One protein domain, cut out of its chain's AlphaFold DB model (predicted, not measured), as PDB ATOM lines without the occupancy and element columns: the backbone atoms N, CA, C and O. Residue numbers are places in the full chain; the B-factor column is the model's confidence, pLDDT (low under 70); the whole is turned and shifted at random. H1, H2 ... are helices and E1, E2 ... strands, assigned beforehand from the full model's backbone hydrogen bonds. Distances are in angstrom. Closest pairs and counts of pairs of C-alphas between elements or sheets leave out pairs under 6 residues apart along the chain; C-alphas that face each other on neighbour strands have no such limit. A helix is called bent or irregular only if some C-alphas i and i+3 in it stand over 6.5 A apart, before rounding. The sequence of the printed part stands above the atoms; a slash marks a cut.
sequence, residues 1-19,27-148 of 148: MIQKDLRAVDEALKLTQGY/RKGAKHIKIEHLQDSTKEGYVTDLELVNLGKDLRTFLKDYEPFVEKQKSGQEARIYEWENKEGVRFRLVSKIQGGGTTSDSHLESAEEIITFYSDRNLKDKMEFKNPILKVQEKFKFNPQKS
ATOM      1  N   MET A   1     190.281 299.063 239.341       39.56
ATOM      2  CA  MET A   1     189.190 298.079 239.156       39.56
ATOM      3  C   MET A   1     189.166 297.419 237.768       39.56
ATOM      4  O   MET A   1     188.510 296.407 237.628       39.56
ATOM      5  N   ILE A   2     189.944 297.888 236.779       43.88
ATOM      6  CA  ILE A   2     189.864 297.436 235.371       43.88
ATOM      7  C   ILE A   2     190.494 296.046 235.110       43.88
ATOM      8  O   ILE A   2     190.055 295.320 234.231       43.88
ATOM      9  N   GLN A   3     191.499 295.612 235.881       40.22
ATOM     10  CA  GLN A   3     192.225 294.357 235.592       40.22
ATOM     11  C   GLN A   3     191.428 293.061 235.823       40.22
ATOM     12  O   GLN A   3     191.786 292.039 235.235       40.22
ATOM     13  N   LYS A   4     190.401 293.072 236.686       43.47
ATOM     14  CA  LYS A   4     189.616 291.865 237.005       43.47
ATOM     15  C   LYS A   4     188.671 291.500 235.851       43.47
ATOM     16  O   LYS A   4     188.666 290.347 235.429       43.47
ATOM     17  N   ASP A   5     188.002 292.494 235.267       50.47
ATOM     18  CA  ASP A   5     187.040 292.306 234.172       50.47
ATOM     19  C   ASP A   5     187.718 291.777 232.891       50.47
ATOM     20  O   ASP A   5     187.180 290.916 232.197       50.47
ATOM     21  N   LEU A   6     188.962 292.199 232.619       50.06
ATOM     22  CA  LEU A   6     189.729 291.739 231.452       50.06
ATOM     23  C   LEU A   6     190.067 290.238 231.495       50.06
ATOM     24  O   LEU A   6     190.101 289.592 230.448       50.06
ATOM     25  N   ARG A   7     190.324 289.676 232.686       48.66
ATOM     26  CA  ARG A   7     190.659 288.248 232.824       48.66
ATOM     27  C   ARG A   7     189.458 287.358 232.526       48.66
ATOM     28  O   ARG A   7     189.630 286.338 231.868       48.66
ATOM     29  N   ALA A   8     188.260 287.775 232.935       52.09
ATOM     30  CA  ALA A   8     187.031 287.030 232.680       52.09
ATOM     31  C   ALA A   8     186.720 286.927 231.179       52.09
ATOM     32  O   ALA A   8     186.272 285.883 230.719       52.09
ATOM     33  N   VAL A   9     187.012 287.969 230.397       51.19
ATOM     34  CA  VAL A   9     186.802 287.943 228.941       51.19
ATOM     35  C   VAL A   9     187.840 287.065 228.250       51.19
ATOM     36  O   VAL A   9     187.469 286.251 227.409       51.19
ATOM     37  N   ASP A  10     189.122 287.164 228.618       50.19
ATOM     38  CA  ASP A  10     190.153 286.279 228.059       50.19
ATOM     39  C   ASP A  10     189.904 284.801 228.442       50.19
ATOM     40  O   ASP A  10     190.140 283.907 227.629       50.19
ATOM     41  N   GLU A  11     189.376 284.516 229.640       54.19
ATOM     42  CA  GLU A  11     188.948 283.168 230.045       54.19
ATOM     43  C   GLU A  11     187.667 282.707 229.340       54.19
ATOM     44  O   GLU A  11     187.612 281.570 228.870       54.19
ATOM     45  N   ALA A  12     186.669 283.579 229.177       49.91
ATOM     46  CA  ALA A  12     185.474 283.295 228.385       49.91
ATOM     47  C   ALA A  12     185.834 283.032 226.913       49.91
ATOM     48  O   ALA A  12     185.260 282.140 226.290       49.91
ATOM     49  N   LEU A  13     186.832 283.736 226.369       53.09
ATOM     50  CA  LEU A  13     187.356 283.514 225.023       53.09
ATOM     51  C   LEU A  13     188.128 282.188 224.928       53.09
ATOM     52  O   LEU A  13     187.925 281.430 223.979       53.09
ATOM     53  N   LYS A  14     188.935 281.830 225.935       52.75
ATOM     54  CA  LYS A  14     189.550 280.491 226.029       52.75
ATOM     55  C   LYS A  14     188.500 279.378 226.116       52.75
ATOM     56  O   LYS A  14     188.643 278.357 225.447       52.75
ATOM     57  N   LEU A  15     187.410 279.593 226.856       44.78
ATOM     58  CA  LEU A  15     186.249 278.696 226.875       44.78
ATOM     59  C   LEU A  15     185.579 278.614 225.494       44.78
ATOM     60  O   LEU A  15     185.130 277.535 225.104       44.78
ATOM     61  N   THR A  16     185.573 279.706 224.715       44.28
ATOM     62  CA  THR A  16     185.040 279.697 223.342       44.28
ATOM     63  C   THR A  16     185.892 278.930 222.334       44.28
ATOM     64  O   THR A  16     185.337 278.329 221.415       44.28
ATOM     65  N   GLN A  17     187.212 278.879 222.530       43.22
ATOM     66  CA  GLN A  17     188.120 278.090 221.692       43.22
ATOM     67  C   GLN A  17     188.153 276.595 222.072       43.22
ATOM     68  O   GLN A  17     188.586 275.785 221.255       43.22
ATOM     69  N   GLY A  18     187.689 276.210 223.272       35.50
ATOM     70  CA  GLY A  18     188.055 274.922 223.881       35.50
ATOM     71  C   GLY A  18     186.979 273.855 224.119       35.50
ATOM     72  O   GLY A  18     187.368 272.710 224.316       35.50
ATOM     73  N   TYR A  19     185.667 274.128 224.111       33.16
ATOM     74  CA  TYR A  19     184.689 273.079 224.466       33.16
ATOM     75  C   TYR A  19     183.491 272.972 223.516       33.16
ATOM     76  O   TYR A  19     182.508 273.709 223.582       33.16
ATOM     77  N   ARG A  27     171.607 277.467 224.365       48.69
ATOM     78  CA  ARG A  27     172.445 278.160 223.364       48.69
ATOM     79  C   ARG A  27     173.012 279.477 223.929       48.69
ATOM     80  O   ARG A  27     172.433 280.531 223.701       48.69
ATOM     81  N   LYS A  28     174.093 279.440 224.711       53.53
ATOM     82  CA  LYS A  28     174.739 280.644 225.272       53.53
ATOM     83  C   LYS A  28     176.231 280.677 224.944       53.53
ATOM     84  O   LYS A  28     176.847 279.625 224.768       53.53
ATOM     85  N   GLY A  29     176.795 281.881 224.854       62.34
ATOM     86  CA  GLY A  29     178.227 282.106 224.665       62.34
ATOM     87  C   GLY A  29     178.770 281.567 223.340       62.34
ATOM     88  O   GLY A  29     178.148 281.718 222.291       62.34
ATOM     89  N   ALA A  30     179.933 280.913 223.390       56.25
ATOM     90  CA  ALA A  30     180.693 280.420 222.236       56.25
ATOM     91  C   ALA A  30     179.877 279.648 221.197       56.25
ATOM     92  O   ALA A  30     180.033 279.845 219.994       56.25
ATOM     93  N   LYS A  31     178.994 278.761 221.668       57.47
ATOM     94  CA  LYS A  31     178.162 277.917 220.808       57.47
ATOM     95  C   LYS A  31     177.111 278.751 220.073       57.47
ATOM     96  O   LYS A  31     176.828 278.467 218.919       57.47
ATOM     97  N   HIS A  32     176.571 279.788 220.715       63.28
ATOM     98  CA  HIS A  32     175.653 280.728 220.071       63.28
ATOM     99  C   HIS A  32     176.380 281.560 219.010       63.28
ATOM    100  O   HIS A  32     175.945 281.579 217.867       63.28
ATOM    101  N   ILE A  33     177.540 282.134 219.347       60.03
ATOM    102  CA  ILE A  33     178.345 282.922 218.399       60.03
ATOM    103  C   ILE A  33     178.739 282.072 217.184       60.03
ATOM    104  O   ILE A  33     178.545 282.480 216.043       60.03
ATOM    105  N   LYS A  34     179.223 280.847 217.415       60.50
ATOM    106  CA  LYS A  34     179.650 279.943 216.344       60.50
ATOM    107  C   LYS A  34     178.502 279.536 215.413       60.50
ATOM    108  O   LYS A  34     178.690 279.502 214.204       60.50
ATOM    109  N   ILE A  35     177.327 279.224 215.958       57.16
ATOM    110  CA  ILE A  35     176.184 278.728 215.172       57.16
ATOM    111  C   ILE A  35     175.436 279.866 214.464       57.16
ATOM    112  O   ILE A  35     175.012 279.714 213.315       57.16
ATOM    113  N   GLU A  36     175.252 280.995 215.144       67.69
ATOM    114  CA  GLU A  36     174.412 282.084 214.640       67.69
ATOM    115  C   GLU A  36     175.202 283.119 213.843       67.69
ATOM    116  O   GLU A  36     174.648 283.715 212.925       67.69
ATOM    117  N   HIS A  37     176.493 283.300 214.140       73.88
ATOM    118  CA  HIS A  37     177.267 284.413 213.592       73.88
ATOM    119  C   HIS A  37     178.570 284.003 212.889       73.88
ATOM    120  O   HIS A  37     179.133 284.843 212.212       73.88
ATOM    121  N   LEU A  38     179.058 282.758 212.972       75.69
ATOM    122  CA  LEU A  38     180.363 282.381 212.380       75.69
ATOM    123  C   LEU A  38     180.268 281.491 211.131       75.69
ATOM    124  O   LEU A  38     181.150 281.518 210.279       75.69
ATOM    125  N   GLN A  39     179.237 280.651 211.031       75.12
ATOM    126  CA  GLN A  39     179.195 279.572 210.031       75.12
ATOM    127  C   GLN A  39     178.701 279.989 208.645       75.12
ATOM    128  O   GLN A  39     178.984 279.297 207.671       75.12
ATOM    129  N   ASP A  40     177.950 281.082 208.552       79.81
ATOM    130  CA  ASP A  40     177.284 281.487 207.318       79.81
ATOM    131  C   ASP A  40     177.437 282.993 207.122       79.81
ATOM    132  O   ASP A  40     176.872 283.793 207.871       79.81
ATOM    133  N   SER A  41     178.200 283.367 206.094       84.12
ATOM    134  CA  SER A  41     178.500 284.759 205.757       84.12
ATOM    135  C   SER A  41     177.282 285.567 205.327       84.12
ATOM    136  O   SER A  41     177.378 286.788 205.236       84.12
ATOM    137  N   THR A  42     176.152 284.914 205.042       85.81
ATOM    138  CA  THR A  42     174.900 285.568 204.640       85.81
ATOM    139  C   THR A  42     173.973 285.859 205.819       85.81
ATOM    140  O   THR A  42     173.009 286.610 205.669       85.81
ATOM    141  N   LYS A  43     174.263 285.317 207.009       87.25
ATOM    142  CA  LYS A  43     173.426 285.529 208.192       87.25
ATOM    143  C   LYS A  43     173.600 286.918 208.785       87.25
ATOM    144  O   LYS A  43     174.698 287.477 208.827       87.25
ATOM    145  N   GLU A  44     172.496 287.443 209.304       88.50
ATOM    146  CA  GLU A  44     172.481 288.631 210.150       88.50
ATOM    147  C   GLU A  44     173.458 288.470 211.320       88.50
ATOM    148  O   GLU A  44     173.452 287.470 212.045       88.50
ATOM    149  N   GLY A  45     174.320 289.465 211.508       87.75
ATOM    150  CA  GLY A  45     175.277 289.448 212.604       87.75
ATOM    151  C   GLY A  45     176.591 288.734 212.312       87.75
ATOM    152  O   GLY A  45     177.379 288.565 213.241       87.75
ATOM    153  N   TYR A  46     176.843 288.322 211.065       91.00
ATOM    154  CA  TYR A  46     178.013 287.521 210.708       91.00
ATOM    155  C   TYR A  46     179.353 288.136 211.155       91.00
ATOM    156  O   TYR A  46     179.661 289.296 210.876       91.00
ATOM    157  N   VAL A  47     180.191 287.328 211.792       86.69
ATOM    158  CA  VAL A  47     181.574 287.617 212.170       86.69
ATOM    159  C   VAL A  47     182.486 286.571 211.545       86.69
ATOM    160  O   VAL A  47     182.105 285.420 211.353       86.69
ATOM    161  N   THR A  48     183.710 286.963 211.230       85.56
ATOM    162  CA  THR A  48     184.738 286.058 210.707       85.56
ATOM    163  C   THR A  48     185.503 285.371 211.839       85.56
ATOM    164  O   THR A  48     185.558 285.871 212.967       85.56
ATOM    165  N   ASP A  49     186.180 284.261 211.530       79.44
ATOM    166  CA  ASP A  49     187.095 283.600 212.474       79.44
ATOM    167  C   ASP A  49     188.178 284.555 212.988       79.44
ATOM    168  O   ASP A  49     188.507 284.558 214.174       79.44
ATOM    169  N   LEU A  50     188.704 285.414 212.109       80.44
ATOM    170  CA  LEU A  50     189.728 286.390 212.468       80.44
ATOM    171  C   LEU A  50     189.200 287.440 213.455       80.44
ATOM    172  O   LEU A  50     189.909 287.813 214.385       80.44
ATOM    173  N   GLU A  51     187.965 287.907 213.286       86.44
ATOM    174  CA  GLU A  51     187.330 288.856 214.212       86.44
ATOM    175  C   GLU A  51     187.039 288.220 215.566       86.44
ATOM    176  O   GLU A  51     187.286 288.835 216.599       86.44
ATOM    177  N   LEU A  52     186.592 286.961 215.579       81.75
ATOM    178  CA  LEU A  52     186.393 286.224 216.822       81.75
ATOM    179  C   LEU A  52     187.716 286.016 217.575       81.75
ATOM    180  O   LEU A  52     187.770 286.199 218.789       81.75
ATOM    181  N   VAL A  53     188.801 285.686 216.868       78.69
ATOM    182  CA  VAL A  53     190.144 285.560 217.463       78.69
ATOM    183  C   VAL A  53     190.669 286.912 217.959       78.69
ATOM    184  O   VAL A  53     191.306 286.981 219.012       78.69
ATOM    185  N   ASN A  54     190.383 288.000 217.240       82.50
ATOM    186  CA  ASN A  54     190.789 289.350 217.630       82.50
ATOM    187  C   ASN A  54     189.906 289.974 218.719       82.50
ATOM    188  O   ASN A  54     190.315 290.983 219.294       82.50
ATOM    189  N   LEU A  55     188.772 289.363 219.075       82.38
ATOM    190  CA  LEU A  55     187.811 289.886 220.050       82.38
ATOM    191  C   LEU A  55     188.472 290.370 221.348       82.38
ATOM    192  O   LEU A  55     188.217 291.485 221.796       82.38
ATOM    193  N   GLY A  56     189.371 289.575 221.937       78.69
ATOM    194  CA  GLY A  56     190.064 289.969 223.171       78.69
ATOM    195  C   GLY A  56     190.962 291.201 222.990       78.69
ATOM    196  O   GLY A  56     191.046 292.059 223.868       78.69
ATOM    197  N   LYS A  57     191.624 291.332 221.834       84.88
ATOM    198  CA  LYS A  57     192.460 292.498 221.505       84.88
ATOM    199  C   LYS A  57     191.604 293.742 221.268       84.88
ATOM    200  O   LYS A  57     191.953 294.814 221.771       84.88
ATOM    201  N   ASP A  58     190.517 293.597 220.527       85.88
ATOM    202  CA  ASP A  58     189.617 294.699 220.200       85.88
ATOM    203  C   ASP A  58     188.916 295.205 221.459       85.88
ATOM    204  O   ASP A  58     188.906 296.408 221.716       85.88
ATOM    205  N   LEU A  59     188.477 294.293 222.330       84.62
ATOM    206  CA  LEU A  59     187.897 294.658 223.613       84.62
ATOM    207  C   LEU A  59     188.898 295.387 224.516       84.62
ATOM    208  O   LEU A  59     188.569 296.417 225.100       84.62
ATOM    209  N   ARG A  60     190.145 294.907 224.611       83.31
ATOM    210  CA  ARG A  60     191.198 295.626 225.351       83.31
ATOM    211  C   ARG A  60     191.463 297.015 224.785       83.31
ATOM    212  O   ARG A  60     191.852 297.900 225.537       83.31
ATOM    213  N   THR A  61     191.315 297.194 223.477       86.56
ATOM    214  CA  THR A  61     191.476 298.501 222.834       86.56
ATOM    215  C   THR A  61     190.310 299.411 223.192       86.56
ATOM    216  O   THR A  61     190.543 300.525 223.639       86.56
ATOM    217  N   PHE A  62     189.078 298.907 223.097       87.25
ATOM    218  CA  PHE A  62     187.874 299.615 223.523       87.25
ATOM    219  C   PHE A  62     187.973 300.092 224.982       87.25
ATOM    220  O   PHE A  62     187.778 301.273 225.256       87.25
ATOM    221  N   LEU A  63     188.370 299.205 225.898       85.31
ATOM    222  CA  LEU A  63     188.430 299.480 227.340       85.31
ATOM    223  C   LEU A  63     189.523 300.464 227.775       85.31
ATOM    224  O   LEU A  63     189.579 300.827 228.948       85.31
ATOM    225  N   LYS A  64     190.410 300.887 226.869       87.75
ATOM    226  CA  LYS A  64     191.359 301.971 227.165       87.75
ATOM    227  C   LYS A  64     190.673 303.329 227.195       87.75
ATOM    228  O   LYS A  64     191.034 304.162 228.019       87.75
ATOM    229  N   ASP A  65     189.707 303.512 226.304       86.69
ATOM    230  CA  ASP A  65     189.116 304.817 226.016       86.69
ATOM    231  C   ASP A  65     187.640 304.886 226.434       86.69
ATOM    232  O   ASP A  65     187.101 305.980 226.610       86.69
ATOM    233  N   TYR A  66     186.980 303.735 226.604       88.00
ATOM    234  CA  TYR A  66     185.544 303.649 226.853       88.00
ATOM    235  C   TYR A  66     185.193 302.623 227.925       88.00
ATOM    236  O   TYR A  66     185.788 301.551 228.024       88.00
ATOM    237  N   GLU A  67     184.137 302.923 228.673       87.25
ATOM    238  CA  GLU A  67     183.467 301.955 229.536       87.25
ATOM    239  C   GLU A  67     182.315 301.261 228.784       87.25
ATOM    240  O   GLU A  67     181.712 301.861 227.880       87.25
ATOM    241  N   PRO A  68     181.981 300.002 229.133       88.12
ATOM    242  CA  PRO A  68     180.793 299.350 228.601       88.12
ATOM    243  C   PRO A  68     179.525 300.115 228.960       88.12
ATOM    244  O   PRO A  68     179.360 300.608 230.076       88.12
ATOM    245  N   PHE A  69     178.569 300.126 228.036       91.69
ATOM    246  CA  PHE A  69     177.233 300.615 228.334       91.69
ATOM    247  C   PHE A  69     176.455 299.554 229.117       91.69
ATOM    248  O   PHE A  69     176.318 298.418 228.665       91.69
ATOM    249  N   VAL A  70     175.935 299.920 230.287       88.88
ATOM    250  CA  VAL A  70     175.118 299.019 231.105       88.88
ATOM    251  C   VAL A  70     173.649 299.171 230.720       88.88
ATOM    252  O   VAL A  70     173.048 300.229 230.899       88.88
ATOM    253  N   GLU A  71     173.057 298.093 230.215       86.00
ATOM    254  CA  GLU A  71     171.644 298.014 229.866       86.00
ATOM    255  C   GLU A  71     170.901 297.087 230.830       86.00
ATOM    256  O   GLU A  71     171.204 295.894 230.938       86.00
ATOM    257  N   LYS A  72     169.868 297.619 231.490       84.81
ATOM    258  CA  LYS A  72     168.957 296.814 232.308       84.81
ATOM    259  C   LYS A  72     168.059 295.978 231.406       84.81
ATOM    260  O   LYS A  72     167.248 296.502 230.646       84.81
ATOM    261  N   GLN A  73     168.193 294.665 231.510       77.38
ATOM    262  CA  GLN A  73     167.334 293.713 230.827       77.38
ATOM    263  C   GLN A  73     165.966 293.645 231.516       77.38
ATOM    264  O   GLN A  73     165.833 293.910 232.710       77.38
ATOM    265  N   LYS A  74     164.938 293.208 230.778       75.12
ATOM    266  CA  LYS A  74     163.572 293.027 231.316       75.12
ATOM    267  C   LYS A  74     163.510 292.077 232.519       75.12
ATOM    268  O   LYS A  74     162.593 292.167 233.322       75.12
ATOM    269  N   SER A  75     164.486 291.177 232.643       69.44
ATOM    270  CA  SER A  75     164.646 290.255 233.770       69.44
ATOM    271  C   SER A  75     165.178 290.913 235.052       69.44
ATOM    272  O   SER A  75     165.355 290.219 236.047       69.44
ATOM    273  N   GLY A  76     165.494 292.213 235.027       73.38
ATOM    274  CA  GLY A  76     166.160 292.923 236.121       73.38
ATOM    275  C   GLY A  76     167.676 292.707 236.174       73.38
ATOM    276  O   GLY A  76     168.340 293.305 237.013       73.38
ATOM    277  N   GLN A  77     168.236 291.882 235.282       76.38
ATOM    278  CA  GLN A  77     169.682 291.681 235.168       76.38
ATOM    279  C   GLN A  77     170.327 292.799 234.351       76.38
ATOM    280  O   GLN A  77     169.743 293.297 233.391       76.38
ATOM    281  N   GLU A  78     171.556 293.159 234.699       83.12
ATOM    282  CA  GLU A  78     172.345 294.133 233.950       83.12
ATOM    283  C   GLU A  78     173.212 293.424 232.907       83.12
ATOM    284  O   GLU A  78     173.936 292.472 233.215       83.12
ATOM    285  N   ALA A  79     173.117 293.882 231.660       85.25
ATOM    286  CA  ALA A  79     173.990 293.466 230.575       85.25
ATOM    287  C   ALA A  79     174.995 294.580 230.275       85.25
ATOM    288  O   ALA A  79     174.614 295.742 230.138       85.25
ATOM    289  N   ARG A  80     176.271 294.224 230.147       89.31
ATOM    290  CA  ARG A  80     177.325 295.121 229.680       89.31
ATOM    291  C   ARG A  80     177.431 294.998 228.168       89.31
ATOM    292  O   ARG A  80     177.512 293.897 227.626       89.31
ATOM    293  N   ILE A  81     177.394 296.138 227.496       91.12
ATOM    294  CA  ILE A  81     177.407 296.250 226.046       91.12
ATOM    295  C   ILE A  81     178.689 296.966 225.641       91.12
ATOM    296  O   ILE A  81     178.919 298.117 226.014       91.12
ATOM    297  N   TYR A  82     179.512 296.271 224.867       92.00
ATOM    298  CA  TYR A  82     180.762 296.777 224.316       92.00
ATOM    299  C   TYR A  82     180.601 296.906 222.810       92.00
ATOM    300  O   TYR A  82     180.095 295.985 222.163       92.00
ATOM    301  N   GLU A  83     180.999 298.045 222.253       94.75
ATOM    302  CA  GLU A  83     180.729 298.356 220.852       94.75
ATOM    303  C   GLU A  83     181.887 299.116 220.230       94.75
ATOM    304  O   GLU A  83     182.450 300.019 220.843       94.75
ATOM    305  N   TRP A  84     182.233 298.767 218.998       94.56
ATOM    306  CA  TRP A  84     183.275 299.454 218.245       94.56
ATOM    307  C   TRP A  84     183.015 299.349 216.745       94.56
ATOM    308  O   TRP A  84     182.212 298.535 216.293       94.56
ATOM    309  N   GLU A  85     183.697 300.190 215.972       94.00
ATOM    310  CA  GLU A  85     183.710 300.151 214.509       94.00
ATOM    311  C   GLU A  85     185.141 299.874 214.049       94.00
ATOM    312  O   GLU A  85     186.087 300.486 214.558       94.00
ATOM    313  N   ASN A  86     185.316 298.935 213.120       91.56
ATOM    314  CA  ASN A  86     186.621 298.689 212.517       91.56
ATOM    315  C   ASN A  86     186.921 299.714 211.407       91.56
ATOM    316  O   ASN A  86     186.110 300.570 211.061       91.56
ATOM    317  N   LYS A  87     188.114 299.622 210.813       89.88
ATOM    318  CA  LYS A  87     188.541 300.531 209.735       89.88
ATOM    319  C   LYS A  87     187.724 300.394 208.446       89.88
ATOM    320  O   LYS A  87     187.749 301.302 207.627       89.88
ATOM    321  N   GLU A  88     187.032 299.275 208.271       90.38
ATOM    322  CA  GLU A  88     186.170 298.997 207.119       90.38
ATOM    323  C   GLU A  88     184.743 299.526 207.339       90.38
ATOM    324  O   GLU A  88     183.877 299.359 206.486       90.38
ATOM    325  N   GLY A  89     184.480 300.171 208.483       91.88
ATOM    326  CA  GLY A  89     183.174 300.725 208.822       91.88
ATOM    327  C   GLY A  89     182.168 299.696 209.340       91.88
ATOM    328  O   GLY A  89     181.005 300.066 209.532       91.88
ATOM    329  N   VAL A  90     182.602 298.449 209.572       94.69
ATOM    330  CA  VAL A  90     181.800 297.375 210.173       94.69
ATOM    331  C   VAL A  90     181.740 297.585 211.675       94.69
ATOM    332  O   VAL A  90     182.769 297.808 212.324       94.69
ATOM    333  N   ARG A  91     180.536 297.494 212.234       95.88
ATOM    334  CA  ARG A  91     180.304 297.681 213.666       95.88
ATOM    335  C   ARG A  91     180.115 296.357 214.355       95.88
ATOM    336  O   ARG A  91     179.444 295.473 213.840       95.88
ATOM    337  N   PHE A  92     180.649 296.258 215.559       94.81
ATOM    338  CA  PHE A  92     180.584 295.062 216.377       94.81
ATOM    339  C   PHE A  92     179.932 295.367 217.711       94.81
ATOM    340  O   PHE A  92     180.111 296.456 218.262       94.81
ATOM    341  N   ARG A  93     179.180 294.396 218.230       94.44
ATOM    342  CA  ARG A  93     178.611 294.441 219.572       94.44
ATOM    343  C   ARG A  93     178.891 293.137 220.297       94.44
ATOM    344  O   ARG A  93     178.517 292.058 219.842       94.44
ATOM    345  N   LEU A  94     179.504 293.261 221.465       90.12
ATOM    346  CA  LEU A  94     179.633 292.198 222.451       90.12
ATOM    347  C   LEU A  94     178.673 292.496 223.601       90.12
ATOM    348  O   LEU A  94     178.659 293.606 224.136       90.12
ATOM    349  N   VAL A  95     177.884 291.501 223.993       87.56
ATOM    350  CA  VAL A  95     176.997 291.588 225.154       87.56
ATOM    351  C   VAL A  95     177.459 290.571 226.186       87.56
ATOM    352  O   VAL A  95     177.494 289.373 225.897       87.56
ATOM    353  N   SER A  96     177.786 291.032 227.389       82.94
ATOM    354  CA  SER A  96     178.049 290.178 228.549       82.94
ATOM    355  C   SER A  96     177.037 290.454 229.657       82.94
ATOM    356  O   SER A  96     176.342 291.470 229.662       82.94
ATOM    357  N   LYS A  97     176.925 289.530 230.604       78.06
ATOM    358  CA  LYS A  97     176.240 289.756 231.881       78.06
ATOM    359  C   LYS A  97     177.207 289.466 233.014       78.06
ATOM    360  O   LYS A  97     178.038 288.562 232.913       78.06
ATOM    361  N   ILE A  98     177.035 290.182 234.115       68.19
ATOM    362  CA  ILE A  98     177.692 289.830 235.369       68.19
ATOM    363  C   ILE A  98     176.919 288.642 235.940       68.19
ATOM    364  O   ILE A  98     175.713 288.738 236.183       68.19
ATOM    365  N   GLN A  99     177.578 287.497 236.113       61.88
ATOM    366  CA  GLN A  99     176.948 286.374 236.788       61.88
ATOM    367  C   GLN A  99     176.843 286.734 238.278       61.88
ATOM    368  O   GLN A  99     177.841 286.793 238.991       61.88
ATOM    369  N   GLY A 100     175.631 287.064 238.735       47.72
ATOM    370  CA  GLY A 100     175.358 287.253 240.158       47.72
ATOM    371  C   GLY A 100     175.675 285.959 240.903       47.72
ATOM    372  O   GLY A 100     175.231 284.893 240.470       47.72
ATOM    373  N   GLY A 101     176.472 286.055 241.970       39.53
ATOM    374  CA  GLY A 101     176.957 284.912 242.741       39.53
ATOM    375  C   GLY A 101     175.833 283.939 243.083       39.53
ATOM    376  O   GLY A 101     174.895 284.279 243.803       39.53
ATOM    377  N   GLY A 102     175.927 282.721 242.548       37.03
ATOM    378  CA  GLY A 102     175.149 281.604 243.056       37.03
ATOM    379  C   GLY A 102     175.549 281.363 244.507       37.03
ATOM    380  O   GLY A 102     176.731 281.397 244.843       37.03
ATOM    381  N   THR A 103     174.564 281.142 245.372       38.41
ATOM    382  CA  THR A 103     174.750 280.744 246.768       38.41
ATOM    383  C   THR A 103     175.360 279.343 246.834       38.41
ATOM    384  O   THR A 103     174.678 278.361 247.112       38.41
ATOM    385  N   THR A 104     176.646 279.225 246.549       38.81
ATOM    386  CA  THR A 104     177.467 278.108 246.995       38.81
ATOM    387  C   THR A 104     178.647 278.743 247.690       38.81
ATOM    388  O   THR A 104     179.421 279.474 247.079       38.81
ATOM    389  N   SER A 105     178.697 278.532 248.995       40.69
ATOM    390  CA  SER A 105     179.743 278.916 249.932       40.69
ATOM    391  C   SER A 105     181.082 278.266 249.565       40.69
ATOM    392  O   SER A 105     181.569 277.398 250.277       40.69
ATOM    393  N   ASP A 106     181.646 278.685 248.436       39.03
ATOM    394  CA  ASP A 106     183.028 278.452 248.051       39.03
ATOM    395  C   ASP A 106     183.589 279.780 247.527       39.03
ATOM    396  O   ASP A 106     183.330 280.250 246.415       39.03
ATOM    397  N   SER A 107     184.234 280.481 248.448       39.84
ATOM    398  CA  SER A 107     184.614 281.886 248.397       39.84
ATOM    399  C   SER A 107     185.851 282.130 247.529       39.84
ATOM    400  O   SER A 107     186.859 282.631 248.028       39.84
ATOM    401  N   HIS A 108     185.799 281.790 246.237       39.97
ATOM    402  CA  HIS A 108     186.869 282.189 245.310       39.97
ATOM    403  C   HIS A 108     186.470 282.413 243.839       39.97
ATOM    404  O   HIS A 108     187.348 282.623 243.006       39.97
ATOM    405  N   LEU A 109     185.174 282.438 243.501       42.53
ATOM    406  CA  LEU A 109     184.714 282.813 242.156       42.53
ATOM    407  C   LEU A 109     184.020 284.184 242.185       42.53
ATOM    408  O   LEU A 109     182.800 284.307 242.092       42.53
ATOM    409  N   GLU A 110     184.811 285.237 242.382       42.19
ATOM    410  CA  GLU A 110     184.319 286.611 242.304       42.19
ATOM    411  C   GLU A 110     183.896 286.953 240.866       42.19
ATOM    412  O   GLU A 110     184.732 287.055 239.973       42.19
ATOM    413  N   SER A 111     182.581 287.105 240.667       49.88
ATOM    414  CA  SER A 111     181.896 287.715 239.513       49.88
ATOM    415  C   SER A 111     182.521 287.433 238.140       49.88
ATOM    416  O   SER A 111     183.076 288.327 237.502       49.88
ATOM    417  N   ALA A 112     182.388 286.197 237.655       56.75
ATOM    418  CA  ALA A 112     182.711 285.879 236.269       56.75
ATOM    419  C   ALA A 112     181.725 286.593 235.324       56.75
ATOM    420  O   ALA A 112     180.502 286.457 235.449       56.75
ATOM    421  N   GLU A 113     182.246 287.368 234.373       65.56
ATOM    422  CA  GLU A 113     181.445 287.868 233.257       65.56
ATOM    423  C   GLU A 113     181.200 286.743 232.251       65.56
ATOM    424  O   GLU A 113     182.125 286.105 231.755       65.56
ATOM    425  N   GLU A 114     179.932 286.514 231.920       72.88
ATOM    426  CA  GLU A 114     179.534 285.528 230.919       72.88
ATOM    427  C   GLU A 114     179.192 286.261 229.618       72.88
ATOM    428  O   GLU A 114     178.226 287.033 229.571       72.88
ATOM    429  N   ILE A 115     179.962 286.013 228.553       77.06
ATOM    430  CA  ILE A 115     179.628 286.486 227.203       77.06
ATOM    431  C   ILE A 115     178.324 285.816 226.761       77.06
ATOM    432  O   ILE A 115     178.222 284.589 226.706       77.06
ATOM    433  N   ILE A 116     177.328 286.628 226.417       77.38
ATOM    434  CA  ILE A 116     176.036 286.171 225.904       77.38
ATOM    435  C   ILE A 116     176.121 286.000 224.388       77.38
ATOM    436  O   ILE A 116     175.800 284.925 223.879       77.38
ATOM    437  N   THR A 117     176.552 287.049 223.683       83.81
ATOM    438  CA  THR A 117     176.654 287.068 222.220       83.81
ATOM    439  C   THR A 117     177.690 288.084 221.735       83.81
ATOM    440  O   THR A 117     177.988 289.055 222.433       83.81
ATOM    441  N   PHE A 118     178.217 287.845 220.538       87.62
ATOM    442  CA  PHE A 118     179.125 288.699 219.783       87.62
ATOM    443  C   PHE A 118     178.717 288.639 218.314       87.62
ATOM    444  O   PHE A 118     178.645 287.545 217.752       87.62
ATOM    445  N   TYR A 119     178.436 289.793 217.718       91.38
ATOM    446  CA  TYR A 119     177.945 289.886 216.347       91.38
ATOM    447  C   TYR A 119     178.341 291.220 215.700       91.38
ATOM    448  O   TYR A 119     178.690 292.176 216.403       91.38
ATOM    449  N   SER A 120     178.297 291.278 214.368       94.00
ATOM    450  CA  SER A 120     178.534 292.510 213.601       94.00
ATOM    451  C   SER A 120     177.244 293.124 213.043       94.00
ATOM    452  O   SER A 120     176.165 292.564 213.187       94.00
ATOM    453  N   ASP A 121     177.322 294.267 212.374       94.88
ATOM    454  CA  ASP A 121     176.194 294.828 211.630       94.88
ATOM    455  C   ASP A 121     176.048 294.285 210.202       94.88
ATOM    456  O   ASP A 121     175.160 294.715 209.462       94.88
ATOM    457  N   ARG A 122     176.869 293.301 209.810       93.38
ATOM    458  CA  ARG A 122     176.757 292.658 208.499       93.38
ATOM    459  C   ARG A 122     175.413 291.963 208.340       93.38
ATOM    460  O   ARG A 122     174.925 291.278 209.242       93.38
ATOM    461  N   ASN A 123     174.861 292.121 207.140       91.06
ATOM    462  CA  ASN A 123     173.591 291.556 206.693       91.06
ATOM    463  C   ASN A 123     172.361 292.017 207.494       91.06
ATOM    464  O   ASN A 123     171.268 291.537 207.215       91.06
ATOM    465  N   LEU A 124     172.506 292.949 208.447       90.69
ATOM    466  CA  LEU A 124     171.364 293.583 209.100       90.69
ATOM    467  C   LEU A 124     170.608 294.465 208.101       90.69
ATOM    468  O   LEU A 124     171.200 295.040 207.188       90.69
ATOM    469  N   LYS A 125     169.295 294.609 208.308       89.94
ATOM    470  CA  LYS A 125     168.447 295.494 207.489       89.94
ATOM    471  C   LYS A 125     168.901 296.950 207.535       89.94
ATOM    472  O   LYS A 125     168.895 297.621 206.510       89.94
ATOM    473  N   ASP A 126     169.312 297.397 208.718       90.56
ATOM    474  CA  ASP A 126     169.790 298.747 208.978       90.56
ATOM    475  C   ASP A 126     171.174 298.691 209.625       90.56
ATOM    476  O   ASP A 126     171.491 297.753 210.368       90.56
ATOM    477  N   LYS A 127     171.993 299.722 209.377       90.00
ATOM    478  CA  LYS A 127     173.300 299.851 210.029       90.00
ATOM    479  C   LYS A 127     173.110 299.895 211.546       90.00
ATOM    480  O   LYS A 127     172.237 300.600 212.048       90.00
ATOM    481  N   MET A 128     173.943 299.169 212.289       93.69
ATOM    482  CA  MET A 128     173.814 299.129 213.743       93.69
ATOM    483  C   MET A 128     174.099 300.498 214.356       93.69
ATOM    484  O   MET A 128     175.197 301.040 214.234       93.69
ATOM    485  N   GLU A 129     173.133 301.032 215.094       93.69
ATOM    486  CA  GLU A 129     173.353 302.197 215.945       93.69
ATOM    487  C   GLU A 129     174.044 301.782 217.245       93.69
ATOM    488  O   GLU A 129     173.641 300.799 217.879       93.69
ATOM    489  N   PHE A 130     175.047 302.550 217.677       94.44
ATOM    490  CA  PHE A 130     175.658 302.363 218.993       94.44
ATOM    491  C   PHE A 130     174.612 302.514 220.090       94.44
ATOM    492  O   PHE A 130     173.765 303.388 219.999       94.44
ATOM    493  N   LYS A 131     174.657 301.717 221.152       93.62
ATOM    494  CA  LYS A 131     173.879 301.962 222.375       93.62
ATOM    495  C   LYS A 131     174.610 302.903 223.321       93.62
ATOM    496  O   LYS A 131     173.959 303.713 223.976       93.62
ATOM    497  N   ASN A 132     175.941 302.846 223.348       92.00
ATOM    498  CA  ASN A 132     176.763 303.728 224.162       92.00
ATOM    499  C   ASN A 132     176.571 305.207 223.741       92.00
ATOM    500  O   ASN A 132     176.909 305.570 222.609       92.00
ATOM    501  N   PRO A 133     176.066 306.084 224.633       91.38
ATOM    502  CA  PRO A 133     175.818 307.490 224.311       91.38
ATOM    503  C   PRO A 133     177.071 308.255 223.878       91.38
ATOM    504  O   PRO A 133     176.981 309.124 223.013       91.38
ATOM    505  N   ILE A 134     178.240 307.924 224.436       90.50
ATOM    506  CA  ILE A 134     179.509 308.574 224.085       90.50
ATOM    507  C   ILE A 134     179.861 308.252 222.631       90.50
ATOM    508  O   ILE A 134     180.159 309.160 221.852       90.50
ATOM    509  N   LEU A 135     179.742 306.981 222.237       90.81
ATOM    510  CA  LEU A 135     179.991 306.554 220.859       90.81
ATOM    511  C   LEU A 135     178.978 307.161 219.881       90.81
ATOM    512  O   LEU A 135     179.383 307.626 218.819       90.81
ATOM    513  N   LYS A 136     177.691 307.246 220.254       91.25
ATOM    514  CA  LYS A 136     176.665 307.942 219.449       91.25
ATOM    515  C   LYS A 136     177.045 309.395 219.173       91.25
ATOM    516  O   LYS A 136     176.854 309.903 218.072       91.25
ATOM    517  N   VAL A 137     177.535 310.096 220.194       89.19
ATOM    518  CA  VAL A 137     177.926 311.503 220.069       89.19
ATOM    519  C   VAL A 137     179.161 311.636 219.179       89.19
ATOM    520  O   VAL A 137     179.165 312.450 218.259       89.19
ATOM    521  N   GLN A 138     180.183 310.807 219.391       85.81
ATOM    522  CA  GLN A 138     181.383 310.807 218.552       85.81
ATOM    523  C   GLN A 138     181.087 310.474 217.090       85.81
ATOM    524  O   GLN A 138     181.640 311.108 216.198       85.81
ATOM    525  N   GLU A 139     180.206 309.509 216.831       85.94
ATOM    526  CA  GLU A 139     179.747 309.167 215.487       85.94
ATOM    527  C   GLU A 139     179.140 310.388 214.780       85.94
ATOM    528  O   GLU A 139     179.534 310.711 213.660       85.94
ATOM    529  N   LYS A 140     178.253 311.122 215.462       82.44
ATOM    530  CA  LYS A 140     177.652 312.353 214.928       82.44
ATOM    531  C   LYS A 140     178.691 313.431 214.624       82.44
ATOM    532  O   LYS A 140     178.547 314.142 213.641       82.44
ATOM    533  N   PHE A 141     179.743 313.549 215.433       76.38
ATOM    534  CA  PHE A 141     180.824 314.507 215.174       76.38
ATOM    535  C   PHE A 141     181.797 314.057 214.075       76.38
ATOM    536  O   PHE A 141     182.397 314.910 213.421       76.38
ATOM    537  N   LYS A 142     181.945 312.745 213.839       68.06
ATOM    538  CA  LYS A 142     182.653 312.206 212.665       68.06
ATOM    539  C   LYS A 142     181.873 312.484 211.376       68.06
ATOM    540  O   LYS A 142     182.476 312.836 210.367       68.06
ATOM    541  N   PHE A 143     180.546 312.377 211.420       54.62
ATOM    542  CA  PHE A 143     179.651 312.740 210.322       54.62
ATOM    543  C   PHE A 143     179.299 314.236 210.378       54.62
ATOM    544  O   PHE A 143     178.181 314.614 210.715       54.62
ATOM    545  N   ASN A 144     180.254 315.115 210.056       46.28
ATOM    546  CA  ASN A 144     179.946 316.525 209.813       46.28
ATOM    547  C   ASN A 144     180.069 316.842 208.311       46.28
ATOM    548  O   ASN A 144     181.192 316.996 207.826       46.28
ATOM    549  N   PRO A 145     178.955 316.982 207.564       48.53
ATOM    550  CA  PRO A 145     178.984 317.242 206.120       48.53
ATOM    551  C   PRO A 145     179.540 318.629 205.748       48.53
ATOM    552  O   PRO A 145     179.688 318.933 204.572       48.53
ATOM    553  N   GLN A 146     179.869 319.477 206.731       47.72
ATOM    554  CA  GLN A 146     180.503 320.787 206.523       47.72
ATOM    555  C   GLN A 146     182.047 320.750 206.504       47.72
ATOM    556  O   GLN A 146     182.677 321.804 206.460       47.72
ATOM    557  N   LYS A 147     182.676 319.567 206.561       44.59
ATOM    558  CA  LYS A 147     184.134 319.391 206.391       44.59
ATOM    559  C   LYS A 147     184.459 318.456 205.215       44.59
ATOM    560  O   LYS A 147     185.139 317.447 205.392       44.59
ATOM    561  N   SER A 148     183.955 318.774 204.025       38.72
ATOM    562  CA  SER A 148     184.386 318.186 202.746       38.72
ATOM    563  C   SER A 148     184.761 319.288 201.773       38.72
ATOM    564  O   SER A 148     184.102 320.349 201.834       38.72
TER     565      SER A 148
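Overview. This is residues 1 to 19 and 27 to 148 of the 148 residues of an uncharacterized protein of Helicobacter cinaedi CCUG 18818 = ATCC BAA-847 (UniProt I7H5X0). A strongly twisted wall of four strands, E1 to E4, has H1 and H3 side by side on one face, and H2 packs on its edge strand E4. H4 only grazes the sheet; residues 140 to 148 stick out at one end of the long axis and residues 103 to 108 at the other, round a compact body. The printed part has 141 residues, with four named helices and four named strands in the order H1 H2 H3 E1 E2 E3 E4 H4; the sheet order is E1 E2 E3 E4, antiparallel throughout, and the class is mixed. The whole is compact by its radius of gyration of the C-alphas, 16.2 A, yet elongated in outline, with spans of 61 by 34 by 29 A.

Arrangement. Start at H1, residues 2 to 18, which with its residues 6 to 13 touches H3, residues 49 to 65; the C-alphas of Asp 10 and Gly 56 are closest at 6.1 A, and the helices run opposite ways at a shallow tilt of 4 degrees. At residues 13 to 17, H1 touches H2, residues 30 to 38, about perpendicular at 75 degrees, with the C-alphas of Thr 16 and Ala 30 closest at 4.5 A. Go on to the meander, each strand the antiparallel neighbour of the one before: E1, residues 69 to 72; E2, 78 to 85; E3, 91 to 98; and E4, 113 to 120. Look for N 71 and O 79 at 2.8 A in hairpin E1 and E2, N 82 and O 94 at 2.9 A in hairpin E2 and E3, and N 95 and O 117 at 2.9 A in hairpin E3 and E4, each within hydrogen-bond range. H1 and H3 on one face of the sheet make two layers, helices over a sheet. H3 runs across the strands at a height over the sheet of 8.9 A, over E2 and E4 and only just over E3, on which 3 of its C-alphas fall. The closest C-alphas of H2 and E4 are those of Ile 33 and Thr 117, 5.9 A apart. H4, residues 133 to 142, only grazes the sheet with residues 133 to 139, and is apart from H1, H2 and H3. In H4 every O i to N i+4 pair is within hydrogen-bond range; in H1 10 of 13 are, in H2 4 of 5 and in H3 9 of 13.

Along the chain. Find C-alpha 2 at (189.864, 297.436, 235.371); from there H1 runs 25.3 A to C-alpha 18. H3 is as long, 25.3 A, irregular where C-alphas 53 and 56 are 7.2 A apart, with a kink of 47 degrees near residue 56. E2 spans 23.3 A, E3 23.2 A and E4 20.4 A; E4 bends by 55 degrees at residue 116. H4 ends at C-alpha 142, (182.653, 312.206, 212.665).

Size, cuts and confidence. The C-alphas of Ser 105 and Ser 148, the two farthest apart, are 61.6 A apart. Residues 20 to 26 are not printed, and C-alphas 19 and 27 are 13.3 A apart across the cut. The links E3 to E4 and E4 to H4 are long. Mean pLDDT of the printed part is 72.7; residues 1 to 19, 27 to 36, 75, 98 to 113 and 142 to 148 are under 70.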